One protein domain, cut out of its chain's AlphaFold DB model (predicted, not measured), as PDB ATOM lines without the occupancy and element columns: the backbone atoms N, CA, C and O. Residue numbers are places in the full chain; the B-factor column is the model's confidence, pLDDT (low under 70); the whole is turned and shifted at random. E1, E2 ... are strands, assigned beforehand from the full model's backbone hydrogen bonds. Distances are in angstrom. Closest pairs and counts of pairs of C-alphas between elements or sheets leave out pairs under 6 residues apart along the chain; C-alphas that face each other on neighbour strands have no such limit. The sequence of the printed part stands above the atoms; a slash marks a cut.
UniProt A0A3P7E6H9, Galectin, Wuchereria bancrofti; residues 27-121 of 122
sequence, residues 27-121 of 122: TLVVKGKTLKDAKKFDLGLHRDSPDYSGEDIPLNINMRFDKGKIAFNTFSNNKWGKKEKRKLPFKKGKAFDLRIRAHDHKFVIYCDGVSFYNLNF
ATOM      1  N   THR A  27     -22.257   9.409  -5.209       97.75
ATOM      2  CA  THR A  27     -23.367  10.367  -5.190       97.75
ATOM      3  C   THR A  27     -24.477   9.889  -4.267       97.75
ATOM      4  O   THR A  27     -25.045   8.821  -4.481       97.75
ATOM      5  N   LEU A  28     -24.841  10.714  -3.286       96.73
ATOM      6  CA  LEU A  28     -26.090  10.557  -2.549       96.73
ATOM      7  C   LEU A  28     -27.224  11.194  -3.359       96.73
ATOM      8  O   LEU A  28     -27.154  12.374  -3.703       96.73
ATOM      9  N   VAL A  29     -28.274  10.424  -3.641       97.00
ATOM     10  CA  VAL A  29     -29.477  10.891  -4.342       97.00
ATOM     11  C   VAL A  29     -30.634  10.957  -3.354       97.00
ATOM     12  O   VAL A  29     -30.985   9.954  -2.737       97.00
ATOM     13  N   VAL A  30     -31.244  12.133  -3.228       96.73
ATOM     14  CA  VAL A  30     -32.428  12.365  -2.399       96.73
ATOM     15  C   VAL A  30     -33.523  12.961  -3.267       96.73
ATOM     16  O   VAL A  30     -33.497  14.139  -3.627       96.73
ATOM     17  N   LYS A  31     -34.504  12.122  -3.586       96.60
ATOM     18  CA  LYS A  31     -35.715  12.504  -4.306       96.60
ATOM     19  C   LYS A  31     -36.893  12.519  -3.348       96.60
ATOM     20  O   LYS A  31     -36.965  11.710  -2.424       96.60
ATOM     21  N   GLY A  32     -37.823  13.431  -3.573       95.23
ATOM     22  CA  GLY A  32     -39.042  13.482  -2.783       95.23
ATOM     23  C   GLY A  32     -40.001  14.545  -3.273       95.23
ATOM     24  O   GLY A  32     -39.758  15.224  -4.266       95.23
ATOM     25  N   LYS A  33     -41.107  14.711  -2.548       95.14
ATOM     26  CA  LYS A  33     -42.115  15.738  -2.807       95.14
ATOM     27  C   LYS A  33     -42.400  16.499  -1.529       95.14
ATOM     28  O   LYS A  33     -42.651  15.906  -0.483       95.14
ATOM     29  N   THR A  34     -42.379  17.821  -1.617       94.93
ATOM     30  CA  THR A  34     -42.754  18.662  -0.477       94.93
ATOM     31  C   THR A  34     -44.266  18.795  -0.364       94.93
ATOM     32  O   THR A  34     -44.985  18.744  -1.364       94.93
ATOM     33  N   LEU A  35     -44.764  19.007   0.855       95.23
ATOM     34  CA  LEU A  35     -46.150  19.421   1.076       95.23
ATOM     35  C   LEU A  35     -46.385  20.832   0.507       95.23
ATOM     36  O   LEU A  35     -45.450  21.628   0.367       95.23
ATOM     37  N   LYS A  36     -47.640  21.164   0.177       96.87
ATOM     38  CA  LYS A  36     -48.007  22.492  -0.359       96.87
ATOM     39  C   LYS A  36     -47.714  23.622   0.640       96.87
ATOM     40  O   LYS A  36     -47.369  24.729   0.235       96.87
ATOM     41  N   ASP A  37     -47.801  23.325   1.928       96.82
ATOM     42  CA  ASP A  37     -47.568  24.219   3.061       96.82
ATOM     43  C   ASP A  37     -46.183  24.027   3.711       96.82
ATOM     44  O   ASP A  37     -45.896  24.631   4.748       96.82
ATOM     45  N   ALA A  38     -45.291  23.243   3.089       96.55
ATOM     46  CA  ALA A  38     -43.956  22.983   3.616       96.55
ATOM     47  C   ALA A  38     -43.219  24.292   3.952       96.55
ATOM     48  O   ALA A  38     -43.103  25.205   3.124       96.55
ATOM     49  N   LYS A  39     -42.706  24.380   5.185       97.73
ATOM     50  CA  LYS A  39     -41.911  25.525   5.657       97.73
ATOM     51  C   LYS A  39     -40.429  25.301   5.406       97.73
ATOM     52  O   LYS A  39     -39.766  26.152   4.815       97.73
ATOM     53  N   LYS A  40     -39.915  24.153   5.845       97.39
ATOM     54  CA  LYS A  40     -38.507  23.793   5.730       97.39
ATOM     55  C   LYS A  40     -38.289  22.288   5.803       97.39
ATOM     56  O   LYS A  40     -39.142  21.586   6.341       97.39
ATOM     57  N   PHE A  41     -37.128  21.842   5.344       96.57
ATOM     58  CA  PHE A  41     -36.532  20.577   5.761       96.57
ATOM     59  C   PHE A  41     -35.007  20.702   5.804       96.57
ATOM     60  O   PHE A  41     -34.432  21.628   5.223       96.57
ATOM     61  N   ASP A  42     -34.383  19.762   6.502       95.53
ATOM     62  CA  ASP A  42     -32.946  19.686   6.725       95.53
ATOM     63  C   ASP A  42     -32.414  18.346   6.198       95.53
ATOM     64  O   ASP A  42     -33.090  17.321   6.301       95.53
ATOM     65  N   LEU A  43     -31.217  18.370   5.617       95.76
ATOM     66  CA  LEU A  43     -30.459  17.192   5.208       95.76
ATOM     67  C   LEU A  43     -29.020  17.360   5.683       95.76
ATOM     68  O   LEU A  43     -28.394  18.375   5.382       95.76
ATOM     69  N   GLY A  44     -28.498  16.362   6.391       93.49
ATOM     70  CA  GLY A  44     -27.124  16.347   6.884       93.49
ATOM     71  C   GLY A  44     -26.369  15.100   6.435       93.49
ATOM     72  O   GLY A  44     -26.930  14.005   6.426       93.49
ATOM     73  N   LEU A  45     -25.092  15.264   6.091       94.12
ATOM     74  CA  LEU A  45     -24.099  14.194   6.139       94.12
ATOM     75  C   LEU A  45     -23.354  14.340   7.460       94.12
ATOM     76  O   LEU A  45     -22.715  15.367   7.679       94.12
ATOM     77  N   HIS A  46     -23.469  13.335   8.322       93.24
ATOM     78  CA  HIS A  46     -22.892  13.335   9.662       93.24
ATOM     79  C   HIS A  46     -21.715  12.369   9.750       93.24
ATOM     80  O   HIS A  46     -21.718  11.314   9.108       93.24
ATOM     81  N   ARG A  47     -20.737  12.718  10.583       90.84
ATOM     82  CA  ARG A  47     -19.693  11.812  11.041       90.84
ATOM     83  C   ARG A  47     -20.206  11.031  12.252       90.84
ATOM     84  O   ARG A  47     -20.650  11.636  13.215       90.84
ATOM     85  N   ASP A  48     -20.125   9.702  12.182       82.66
ATOM     86  CA  ASP A  48     -20.354   8.722  13.261       82.66
ATOM     87  C   ASP A  48     -21.765   8.678  13.900       82.66
ATOM     88  O   ASP A  48     -22.357   7.596  13.962       82.66
ATOM     89  N   SER A  49     -22.349   9.813  14.301       82.33
ATOM     90  CA  SER A  49     -23.685   9.911  14.900       82.33
ATOM     91  C   SER A  49     -24.644  10.788  14.079       82.33
ATOM     92  O   SER A  49     -24.268  11.867  13.630       82.33
ATOM     93  N   PRO A  50     -25.917  10.385  13.892       75.81
ATOM     94  CA  PRO A  50     -26.913  11.164  13.152       75.81
ATOM     95  C   PRO A  50     -27.611  12.245  13.997       75.81
ATOM     96  O   PRO A  50     -28.644  12.786  13.580       75.81
ATOM     97  N   ASP A  51     -27.146  12.499  15.216       74.31
ATOM     98  CA  ASP A  51     -27.616  13.601  16.044       74.31
ATOM     99  C   ASP A  51     -26.642  14.787  15.993       74.31
ATOM    100  O   ASP A  51     -25.520  14.705  15.501       74.31
ATOM    101  N   TYR A  52     -27.114  15.945  16.445       70.97
ATOM    102  CA  TYR A  52     -26.317  17.172  16.521       70.97
ATOM    103  C   TYR A  52     -25.568  17.244  17.865       70.97
ATOM    104  O   TYR A  52     -25.465  18.318  18.454       70.97
ATOM    105  N   SER A  53     -25.119  16.098  18.388       76.53
ATOM    106  CA  SER A  53     -24.545  15.963  19.737       76.53
ATOM    107  C   SER A  53     -23.112  16.487  19.873       76.53
ATOM    108  O   SER A  53     -22.588  16.519  20.981       76.53
ATOM    109  N   GLY A  54     -22.500  16.950  18.781       71.16
ATOM    110  CA  GLY A  54     -21.157  17.540  18.784       71.16
ATOM    111  C   GLY A  54     -20.208  16.936  17.754       71.16
ATOM    112  O   GLY A  54     -19.131  17.479  17.539       71.16
ATOM    113  N   GLU A  55     -20.613  15.866  17.073       88.81
ATOM    114  CA  GLU A  55     -19.818  15.296  15.987       88.81
ATOM    115  C   GLU A  55     -19.837  16.167  14.725       88.81
ATOM    116  O   GLU A  55     -20.763  16.952  14.487       88.81
ATOM    117  N   ASP A  56     -18.799  16.013  13.899       92.00
ATOM    118  CA  ASP A  56     -18.660  16.772  12.661       92.00
ATOM    119  C   ASP A  56     -19.852  16.523  11.719       92.00
ATOM    120  O   ASP A  56     -20.303  15.396  11.494       92.00
ATOM    121  N   ILE A  57     -20.317  17.591  11.077       93.66
ATOM    122  CA  ILE A  57     -21.317  17.545  10.010       93.66
ATOM    123  C   ILE A  57     -20.666  18.157   8.769       93.66
ATOM    124  O   ILE A  57     -20.795  19.370   8.554       93.66
ATOM    125  N   PRO A  58     -19.952  17.351   7.952       93.29
ATOM    126  CA  PRO A  58     -19.276  17.828   6.745       93.29
ATOM    127  C   PRO A  58     -20.177  18.644   5.812       93.29
ATOM    128  O   PRO A  58     -19.721  19.595   5.178       93.29
ATOM    129  N   LEU A  59     -21.468  18.299   5.754       95.32
ATOM    130  CA  LEU A  59     -22.461  18.998   4.950       95.32
ATOM    131  C   LEU A  59     -23.803  19.049   5.677       95.32
ATOM    132  O   LEU A  59     -24.434  18.020   5.896       95.32
ATOM    133  N   ASN A  60     -24.286  20.256   5.955       95.38
ATOM    134  CA  ASN A  60     -25.653  20.520   6.390       95.38
ATOM    135  C   ASN A  60     -26.365  21.412   5.367       95.38
ATOM    136  O   ASN A  60     -25.960  22.554   5.133       95.38
ATOM    137  N   ILE A  61     -27.468  20.920   4.811       97.56
ATOM    138  CA  ILE A  61     -28.341  21.623   3.873       97.56
ATOM    139  C   ILE A  61     -29.656  21.956   4.576       97.56
ATOM    140  O   ILE A  61     -30.420  21.069   4.943       97.56
ATOM    141  N   ASN A  62     -29.958  23.246   4.704       97.25
ATOM    142  CA  ASN A  62     -31.227  23.741   5.230       97.25
ATOM    143  C   ASN A  62     -32.043  24.376   4.099       97.25
ATOM    144  O   ASN A  62     -31.695  25.446   3.590       97.25
ATOM    145  N   MET A  63     -33.142  23.734   3.706       97.70
ATOM    146  CA  MET A  63     -34.057  24.249   2.686       97.70
ATOM    147  C   MET A  63     -35.220  24.977   3.350       97.70
ATOM    148  O   MET A  63     -35.998  24.385   4.089       97.70
ATOM    149  N   ARG A  64     -35.353  26.277   3.082       98.07
ATOM    150  CA  ARG A  64     -36.350  27.184   3.667       98.07
ATOM    151  C   ARG A  64     -37.317  27.657   2.591       98.07
ATOM    152  O   ARG A  64     -37.113  28.699   1.965       98.07
ATOM    153  N   PHE A  65     -38.392  26.905   2.385       97.63
ATOM    154  CA  PHE A  65     -39.454  27.256   1.441       97.63
ATOM    155  C   PHE A  65     -40.251  28.482   1.894       97.63
ATOM    156  O   PHE A  65     -40.749  29.235   1.064       97.63
ATOM    157  N   ASP A  66     -40.354  28.709   3.203       96.96
ATOM    158  CA  ASP A  66     -40.937  29.917   3.796       96.96
ATOM    159  C   ASP A  66     -40.128  31.192   3.506       96.96
ATOM    160  O   ASP A  66     -40.677  32.289   3.562       96.96
ATOM    161  N   LYS A  67     -38.835  31.059   3.189       97.40
ATOM    162  CA  LYS A  67     -37.935  32.179   2.865       97.40
ATOM    163  C   LYS A  67     -37.455  32.186   1.412       97.40
ATOM    164  O   LYS A  67     -36.754  33.113   1.018       97.40
ATOM    165  N   GLY A  68     -37.771  31.155   0.626       97.58
ATOM    166  CA  GLY A  68     -37.234  30.970  -0.726       97.58
ATOM    167  C   GLY A  68     -35.705  30.846  -0.759       97.58
ATOM    168  O   GLY A  68     -35.067  31.291  -1.717       97.58
ATOM    169  N   LYS A  69     -35.100  30.290   0.299       98.19
ATOM    170  CA  LYS A  69     -33.641  30.155   0.438       98.19
ATOM    171  C   LYS A  69     -33.231  28.718   0.720       98.19
ATOM    172  O   LYS A  69     -33.941  27.981   1.392       98.19
ATOM    173  N   ILE A  70     -32.047  28.366   0.250       98.23
ATOM    174  CA  ILE A  70     -31.302  27.180   0.669       98.23
ATOM    175  C   ILE A  70     -30.002  27.653   1.308       98.23
ATOM    176  O   ILE A  70     -29.394  28.614   0.827       98.23
ATOM    177  N   ALA A  71     -29.624  27.036   2.421       97.78
ATOM    178  CA  ALA A  71     -28.388  27.328   3.125       97.78
ATOM    179  C   ALA A  71     -27.529  26.071   3.251       97.78
ATOM    180  O   ALA A  71     -28.053  24.996   3.526       97.78
ATOM    181  N   PHE A  72     -26.225  26.248   3.092       97.33
ATOM    182  CA  PHE A  72     -25.196  25.231   3.247       97.33
ATOM    183  C   PHE A  72     -24.293  25.641   4.399       97.33
ATOM    184  O   PHE A  72     -24.012  26.832   4.581       97.33
ATOM    185  N   ASN A  73     -23.881  24.677   5.208       95.15
ATOM    186  CA  ASN A  73     -22.884  24.906   6.235       95.15
ATOM    187  C   ASN A  73     -22.147  23.611   6.571       95.15
ATOM    188  O   ASN A  73     -22.657  22.523   6.305       95.15
ATOM    189  N   THR A  74     -21.006  23.759   7.225       94.16
ATOM    190  CA  THR A  74     -20.234  22.671   7.823       94.16
ATOM    191  C   THR A  74     -20.193  22.903   9.327       94.16
ATOM    192  O   THR A  74     -20.060  24.046   9.774       94.16
ATOM    193  N   PHE A  75     -20.360  21.843  10.111       92.63
ATOM    194  CA  PHE A  75     -20.064  21.858  11.539       92.63
ATOM    195  C   PHE A  75     -18.780  21.066  11.750       92.63
ATOM    196  O   PHE A  75     -18.731  19.892  11.396       92.63
ATOM    197  N   SER A  76     -17.744  21.717  12.260       91.50
ATOM    198  CA  SER A  76     -16.445  21.093  12.501       91.50
ATOM    199  C   SER A  76     -15.785  21.732  13.713       91.50
ATOM    200  O   SER A  76     -15.956  22.931  13.954       91.50
ATOM    201  N   ASN A  77     -15.027  20.953  14.488       89.76
ATOM    202  CA  ASN A  77     -14.367  21.443  15.708       89.76
ATOM    203  C   ASN A  77     -15.349  22.169  16.652       89.76
ATOM    204  O   ASN A  77     -15.070  23.268  17.144       89.76
ATOM    205  N   ASN A  78     -16.532  21.577  16.857       89.13
ATOM    206  CA  ASN A  78     -17.622  22.117  17.677       89.13
ATOM    207  C   ASN A  78     -18.136  23.510  17.267       89.13
ATOM    208  O   ASN A  78     -18.723  24.232  18.080       89.13
ATOM    209  N   LYS A  79     -17.925  23.927  16.013       92.27
ATOM    210  CA  LYS A  79     -18.361  25.235  15.516       92.27
ATOM    211  C   LYS A  79     -19.006  25.119  14.146       92.27
ATOM    212  O   LYS A  79     -18.565  24.381  13.270       92.27
ATOM    213  N   TRP A  80     -20.042  25.923  13.940       92.81
ATOM    214  CA  TRP A  80     -20.571  26.163  12.606       92.81
ATOM    215  C   TRP A  80     -19.616  27.058  11.822       92.81
ATOM    216  O   TRP A  80     -19.226  28.126  12.294       92.81
ATOM    217  N   GLY A  81     -19.309  26.646  10.597       92.56
ATOM    218  CA  GLY A  81     -18.598  27.461   9.631       92.56
ATOM    219  C   GLY A  81     -19.437  28.623   9.094       92.56
ATOM    220  O   GLY A  81     -20.538  28.954   9.568       92.56
ATOM    221  N   LYS A  82     -18.901  29.258   8.050       93.17
ATOM    222  CA  LYS A  82     -19.575  30.347   7.345       93.17
ATOM    223  C   LYS A  82     -20.764  29.795   6.558       93.17
ATOM    224  O   LYS A  82     -20.609  29.160   5.524       93.17
ATOM    225  N   LYS A  83     -21.972  30.119   7.017       95.16
ATOM    226  CA  LYS A  83     -23.218  29.756   6.334       95.16
ATOM    227  C   LYS A  83     -23.309  30.402   4.951       95.16
ATOM    228  O   LYS A  83     -23.427  31.625   4.844       95.16
ATOM    229  N   GLU A  84     -23.384  29.585   3.911       96.09
ATOM    230  CA  GLU A  84     -23.583  30.030   2.533       96.09
ATOM    231  C   GLU A  84     -25.051  29.916   2.134       96.09
ATOM    232  O   GLU A  84     -25.706  28.918   2.412       96.09
ATOM    233  N   LYS A  85     -25.607  30.953   1.502       97.37
ATOM    234  CA  LYS A  85     -27.036  31.026   1.166       97.37
ATOM    235  C   LYS A  85     -27.226  31.249  -0.326       97.37
ATOM    236  O   LYS A  85     -26.565  32.095  -0.919       97.37
ATOM    237  N   ARG A  86     -28.200  30.561  -0.916       97.87
ATOM    238  CA  ARG A  86     -28.614  30.724  -2.318       97.87
ATOM    239  C   ARG A  86     -30.140  30.829  -2.413       97.87
ATOM    240  O   ARG A  86     -30.861  30.578  -1.443       97.87
ATOM    241  N   LYS A  87     -30.648  31.243  -3.577       98.08
ATOM    242  CA  LYS A  87     -32.085  31.171  -3.889       98.08
ATOM    243  C   LYS A  87     -32.486  29.698  -3.968       98.08
ATOM    244  O   LYS A  87     -31.760  28.912  -4.564       98.08
ATOM    245  N   LEU A  88     -33.603  29.326  -3.349       97.87
ATOM    246  CA  LEU A  88     -34.098  27.951  -3.399       97.87
ATOM    247  C   LEU A  88     -34.518  27.610  -4.845       97.87
ATOM    248  O   LEU A  88     -35.333  28.351  -5.400       97.87
ATOM    249  N   PRO A  89     -33.983  26.535  -5.458       97.37
ATOM    250  CA  PRO A  89     -34.370  26.134  -6.812       97.37
ATOM    251  C   PRO A  89     -35.703  25.368  -6.831       97.37
ATOM    252  O   PRO A  89     -36.427  25.411  -7.821       97.37
ATOM    253  N   PHE A  90     -36.066  24.727  -5.717       97.45
ATOM    254  CA  PHE A  90     -37.279  23.920  -5.595       97.45
ATOM    255  C   PHE A  90     -38.516  24.740  -5.208       97.45
ATOM    256  O   PHE A  90     -38.429  25.787  -4.558       97.45
ATOM    257  N   LYS A  91     -39.700  24.221  -5.553       96.14
ATOM    258  CA  LYS A  91     -41.008  24.827  -5.252       96.14
ATOM    259  C   LYS A  91     -41.803  23.981  -4.252       96.14
ATOM    260  O   LYS A  91     -41.724  22.755  -4.266       96.14
ATOM    261  N   LYS A  92     -42.619  24.638  -3.418       96.45
ATOM    262  CA  LYS A  92     -43.556  23.964  -2.498       96.45
ATOM    263  C   LYS A  92     -44.552  23.097  -3.266       96.45
ATOM    264  O   LYS A  92     -44.998  23.475  -4.350       96.45
ATOM    265  N   GLY A  93     -44.933  21.956  -2.696       96.46
ATOM    266  CA  GLY A  93     -45.904  21.043  -3.303       96.46
ATOM    267  C   GLY A  93     -45.384  20.268  -4.520       96.46
ATOM    268  O   GLY A  93     -46.144  19.496  -5.112       96.46
ATOM    269  N   LYS A  94     -44.131  20.491  -4.935       96.80
ATOM    270  CA  LYS A  94     -43.517  19.870  -6.112       96.80
ATOM    271  C   LYS A  94     -42.494  18.815  -5.704       96.80
ATOM    272  O   LYS A  94     -41.996  18.816  -4.572       96.80
ATOM    273  N   ALA A  95     -42.247  17.900  -6.637       96.75
ATOM    274  CA  ALA A  95     -41.142  16.965  -6.542       96.75
ATOM    275  C   ALA A  95     -39.806  17.715  -6.649       96.75
ATOM    276  O   ALA A  95     -39.757  18.803  -7.227       96.75
ATOM    277  N   PHE A  96     -38.759  17.140  -6.073       97.40
ATOM    278  CA  PHE A  96     -37.385  17.612  -6.169       97.40
ATOM    279  C   PHE A  96     -36.439  16.421  -6.353       97.40
ATOM    280  O   PHE A  96     -36.680  15.346  -5.797       97.40
ATOM    281  N   ASP A  97     -35.353  16.633  -7.094       98.01
ATOM    282  CA  ASP A  97     -34.199  15.735  -7.186       98.01
ATOM    283  C   ASP A  97     -32.954  16.486  -6.697       98.01
ATOM    284  O   ASP A  97     -32.425  17.367  -7.380       98.01
ATOM    285  N   LEU A  98     -32.511  16.174  -5.478       98.34
ATOM    286  CA  LEU A  98     -31.272  16.688  -4.908       98.34
ATOM    287  C   LEU A  98     -30.203  15.601  -4.979       98.34
ATOM    288  O   LEU A  98     -30.389  14.506  -4.448       98.34
ATOM    289  N   ARG A  99     -29.045  15.922  -5.556       98.26
ATOM    290  CA  ARG A  99     -27.900  15.004  -5.583       98.26
ATOM    291  C   ARG A  99     -26.665  15.660  -5.003       98.26
ATOM    292  O   ARG A  99     -26.385  16.816  -5.301       98.26
ATOM    293  N   ILE A 100     -25.929  14.914  -4.192       97.96
ATOM    294  CA  ILE A 100     -24.698  15.357  -3.542       97.96
ATOM    295  C   ILE A 100     -23.590  14.422  -4.000       97.96
ATOM    296  O   ILE A 100     -23.553  13.262  -3.593       97.96
ATOM    297  N   ARG A 101     -22.707  14.922  -4.862       98.05
ATOM    298  CA  ARG A 101     -21.552  14.176  -5.355       98.05
ATOM    299  C   ARG A 101     -20.313  14.548  -4.556       98.05
ATOM    300  O   ARG A 101     -19.989  15.731  -4.442       98.05
ATOM    301  N   ALA A 102     -19.626  13.547  -4.023       97.65
ATOM    302  CA  ALA A 102     -18.350  13.733  -3.353       97.65
ATOM    303  C   ALA A 102     -17.211  13.836  -4.378       97.65
ATOM    304  O   ALA A 102     -17.163  13.091  -5.360       97.65
ATOM    305  N   HIS A 103     -16.293  14.763  -4.131       97.46
ATOM    306  CA  HIS A 103     -14.996  14.903  -4.788       97.46
ATOM    307  C   HIS A 103     -13.911  14.997  -3.708       97.46
ATOM    308  O   HIS A 103     -14.236  15.104  -2.529       97.46
ATOM    309  N   ASP A 104     -12.638  15.017  -4.101       95.54
ATOM    310  CA  ASP A 104     -11.510  15.020  -3.152       95.54
ATOM    311  C   ASP A 104     -11.500  16.227  -2.200       95.54
ATOM    312  O   ASP A 104     -11.026  16.128  -1.076       95.54
ATOM    313  N   HIS A 105     -12.031  17.371  -2.641       94.42
ATOM    314  CA  HIS A 105     -11.937  18.652  -1.926       94.42
ATOM    315  C   HIS A 105     -13.274  19.396  -1.803       94.42
ATOM    316  O   HIS A 105     -13.302  20.556  -1.386       94.42
ATOM    317  N   LYS A 106     -14.388  18.788  -2.230       95.58
ATOM    318  CA  LYS A 106     -15.702  19.443  -2.235       95.58
ATOM    319  C   LYS A 106     -16.862  18.469  -2.380       95.58
ATOM    320  O   LYS A 106     -16.729  17.391  -2.957       95.58
ATOM    321  N   PHE A 107     -18.039  18.928  -1.977       96.95
ATOM    322  CA  PHE A 107     -19.311  18.402  -2.452       96.95
ATOM    323  C   PHE A 107     -19.827  19.248  -3.615       96.95
ATOM    324  O   PHE A 107     -19.855  20.476  -3.535       96.95
ATOM    325  N   VAL A 108     -20.286  18.588  -4.675       97.77
ATOM    326  CA  VAL A 108     -21.041  19.224  -5.762       97.77
ATOM    327  C   VAL A 108     -22.511  18.868  -5.590       97.77
ATOM    328  O   VAL A 108     -22.885  17.694  -5.556       97.77
ATOM    329  N   ILE A 109     -23.345  19.893  -5.458       98.23
ATOM    330  CA  ILE A 109     -24.781  19.773  -5.254       98.23
ATOM    331  C   ILE A 109     -25.474  20.024  -6.589       98.23
ATOM    332  O   ILE A 109     -25.283  21.073  -7.205       98.23
ATOM    333  N   TYR A 110     -26.322  19.084  -6.994       98.53
ATOM    334  CA  TYR A 110     -27.200  19.197  -8.151       98.53
ATOM    335  C   TYR A 110     -28.650  19.311  -7.693       98.53
ATOM    336  O   TYR A 110     -29.076  18.603  -6.778       98.53
ATOM    337  N   CYS A 111     -29.402  20.176  -8.363       98.34
ATOM    338  CA  CYS A 111     -30.833  20.361  -8.160       98.34
ATOM    339  C   CYS A 111     -31.530  20.149  -9.503       98.34
ATOM    340  O   CYS A 111     -31.231  20.860 -10.461       98.34
ATOM    341  N   ASP A 112     -32.420  19.160  -9.577       97.74
ATOM    342  CA  ASP A 112     -33.166  18.786 -10.785       97.74
ATOM    343  C   ASP A 112     -32.249  18.595 -12.013       97.74
ATOM    344  O   ASP A 112     -32.499  19.096 -13.105       97.74
ATOM    345  N   GLY A 113     -31.134  17.884 -11.805       97.09
ATOM    346  CA  GLY A 113     -30.148  17.567 -12.846       97.09
ATOM    347  C   GLY A 113     -29.155  18.688 -13.174       97.09
ATOM    348  O   GLY A 113     -28.189  18.445 -13.894       97.09
ATOM    349  N   VAL A 114     -29.327  19.890 -12.618       97.92
ATOM    350  CA  VAL A 114     -28.459  21.044 -12.885       97.92
ATOM    351  C   VAL A 114     -27.471  21.249 -11.740       97.92
ATOM    352  O   VAL A 114     -27.860  21.259 -10.571       97.92
ATOM    353  N   SER A 115     -26.188  21.441 -12.069       97.21
ATOM    354  CA  SER A 115     -25.162  21.808 -11.084       97.21
ATOM    355  C   SER A 115     -25.550  23.123 -10.413       97.21
ATOM    356  O   SER A 115     -25.681  24.152 -11.072       97.21
ATOM    357  N   PHE A 116     -25.744  23.088  -9.100       97.84
ATOM    358  CA  PHE A 116     -26.331  24.190  -8.348       97.84
ATOM    359  C   PHE A 116     -25.303  24.919  -7.486       97.84
ATOM    360  O   PHE A 116     -25.295  26.151  -7.438       97.84
ATOM    361  N   TYR A 117     -24.456  24.178  -6.773       97.30
ATOM    362  CA  TYR A 117     -23.524  24.768  -5.821       97.30
ATOM    363  C   TYR A 117     -22.387  23.803  -5.470       97.30
ATOM    364  O   TYR A 117     -22.593  22.593  -5.425       97.30
ATOM    365  N   ASN A 118     -21.206  24.352  -5.185       96.51
ATOM    366  CA  ASN A 118     -20.028  23.604  -4.760       96.51
ATOM    367  C   ASN A 118     -19.668  24.036  -3.337       96.51
ATOM    368  O   ASN A 118     -19.346  25.207  -3.138       96.51
ATOM    369  N   LEU A 119     -19.705  23.109  -2.382       94.65
ATOM    370  CA  LEU A 119     -19.230  23.333  -1.017       94.65
ATOM    371  C   LEU A 119     -17.832  22.733  -0.883       94.65
ATOM    372  O   LEU A 119     -17.698  21.510  -0.912       94.65
ATOM    373  N   ASN A 120     -16.806  23.569  -0.754       93.04
ATOM    374  CA  ASN A 120     -15.448  23.082  -0.509       93.04
ATOM    375  C   ASN A 120     -15.332  22.533   0.915       93.04
ATOM    376  O   ASN A 120     -15.984  23.039   1.831       93.04
ATOM    377  N   PHE A 121     -14.511  21.502   1.091       85.92
ATOM    378  CA  PHE A 121     -14.157  21.022   2.422       85.92
ATOM    379  C   PHE A 121     -13.330  22.093   3.142       85.92
ATOM    380  O   PHE A 121     -12.626  22.872   2.492       85.92
TER     381      PHE A 121
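What this domain is: This is residues 27 to 121 of the 122 residues of the protein "Galectin" of Wuchereria bancrofti (UniProt A0A3P7E6H9). Two four-stranded sheets lie face to face as a sandwich, E1 E6 E7 E8 on one side and E2 E3 E4 E5 on the other, their strands only 19 degrees from aligned. The chain passes from sheet to sheet by the links E1 to E2 and E5 to E6. The printed part has 95 residues, with eight named strands, E1 to E8, and no named helix: all strand. Both sheets are antiparallel, in the orders E1 - E6 - E7 - E8 and E2 - E3 - E4 - E5. The whole is compact, with a radius of gyration of the C-alphas of 13.2 A and spans of 37 by 26 by 22 A.

Where its parts are: E1, residues 27 to 33, begins at C-alpha (-23.367, 10.367, -5.190). The same sheet has E6, residues 95 to 102, 23.2 A long; E7, 106 to 111; and E8, 114 to 120, ending at C-alpha (-15.448, 23.082, -0.509). The other sheet has E2, 40 to 45; E3, 57 to 64; E4, 69 to 76, 22.9 A long; and E5, 84 to 87.

How they stand to each other: In the twisted sheet E1 E6 E7 E8, the antiparallel neighbours E1 and E6 have N 30 and O 98 within hydrogen-bond range at 2.8 A. E6, E7 and E8 form a meander, each strand the antiparallel neighbour of the one before; its hairpins have N 99 and O 110 at 2.9 A and N 109 and O 117 at 2.8 A. E2 E3 E4 E5 is another meander, whose hairpins have N 43 and O 61 at 2.9 A, N 62 and O 71 at 2.8 A, and N 72 and O 84 at 2.8 A. Between the sheets, E3 and E7 are near each other, with 5 pairs of C-alphas within 10 A. The closest C-alphas of E4 and E8, those of Phe 72 and Leu 119, are 7.6 A apart.

The domain as a whole: The C-alphas of Asp 37 and Asp 104 are farthest apart, 37.7 A. The printed part has no cut. The link E2 to E3, 11 residues, is long. No printed residue is under 70 in pLDDT.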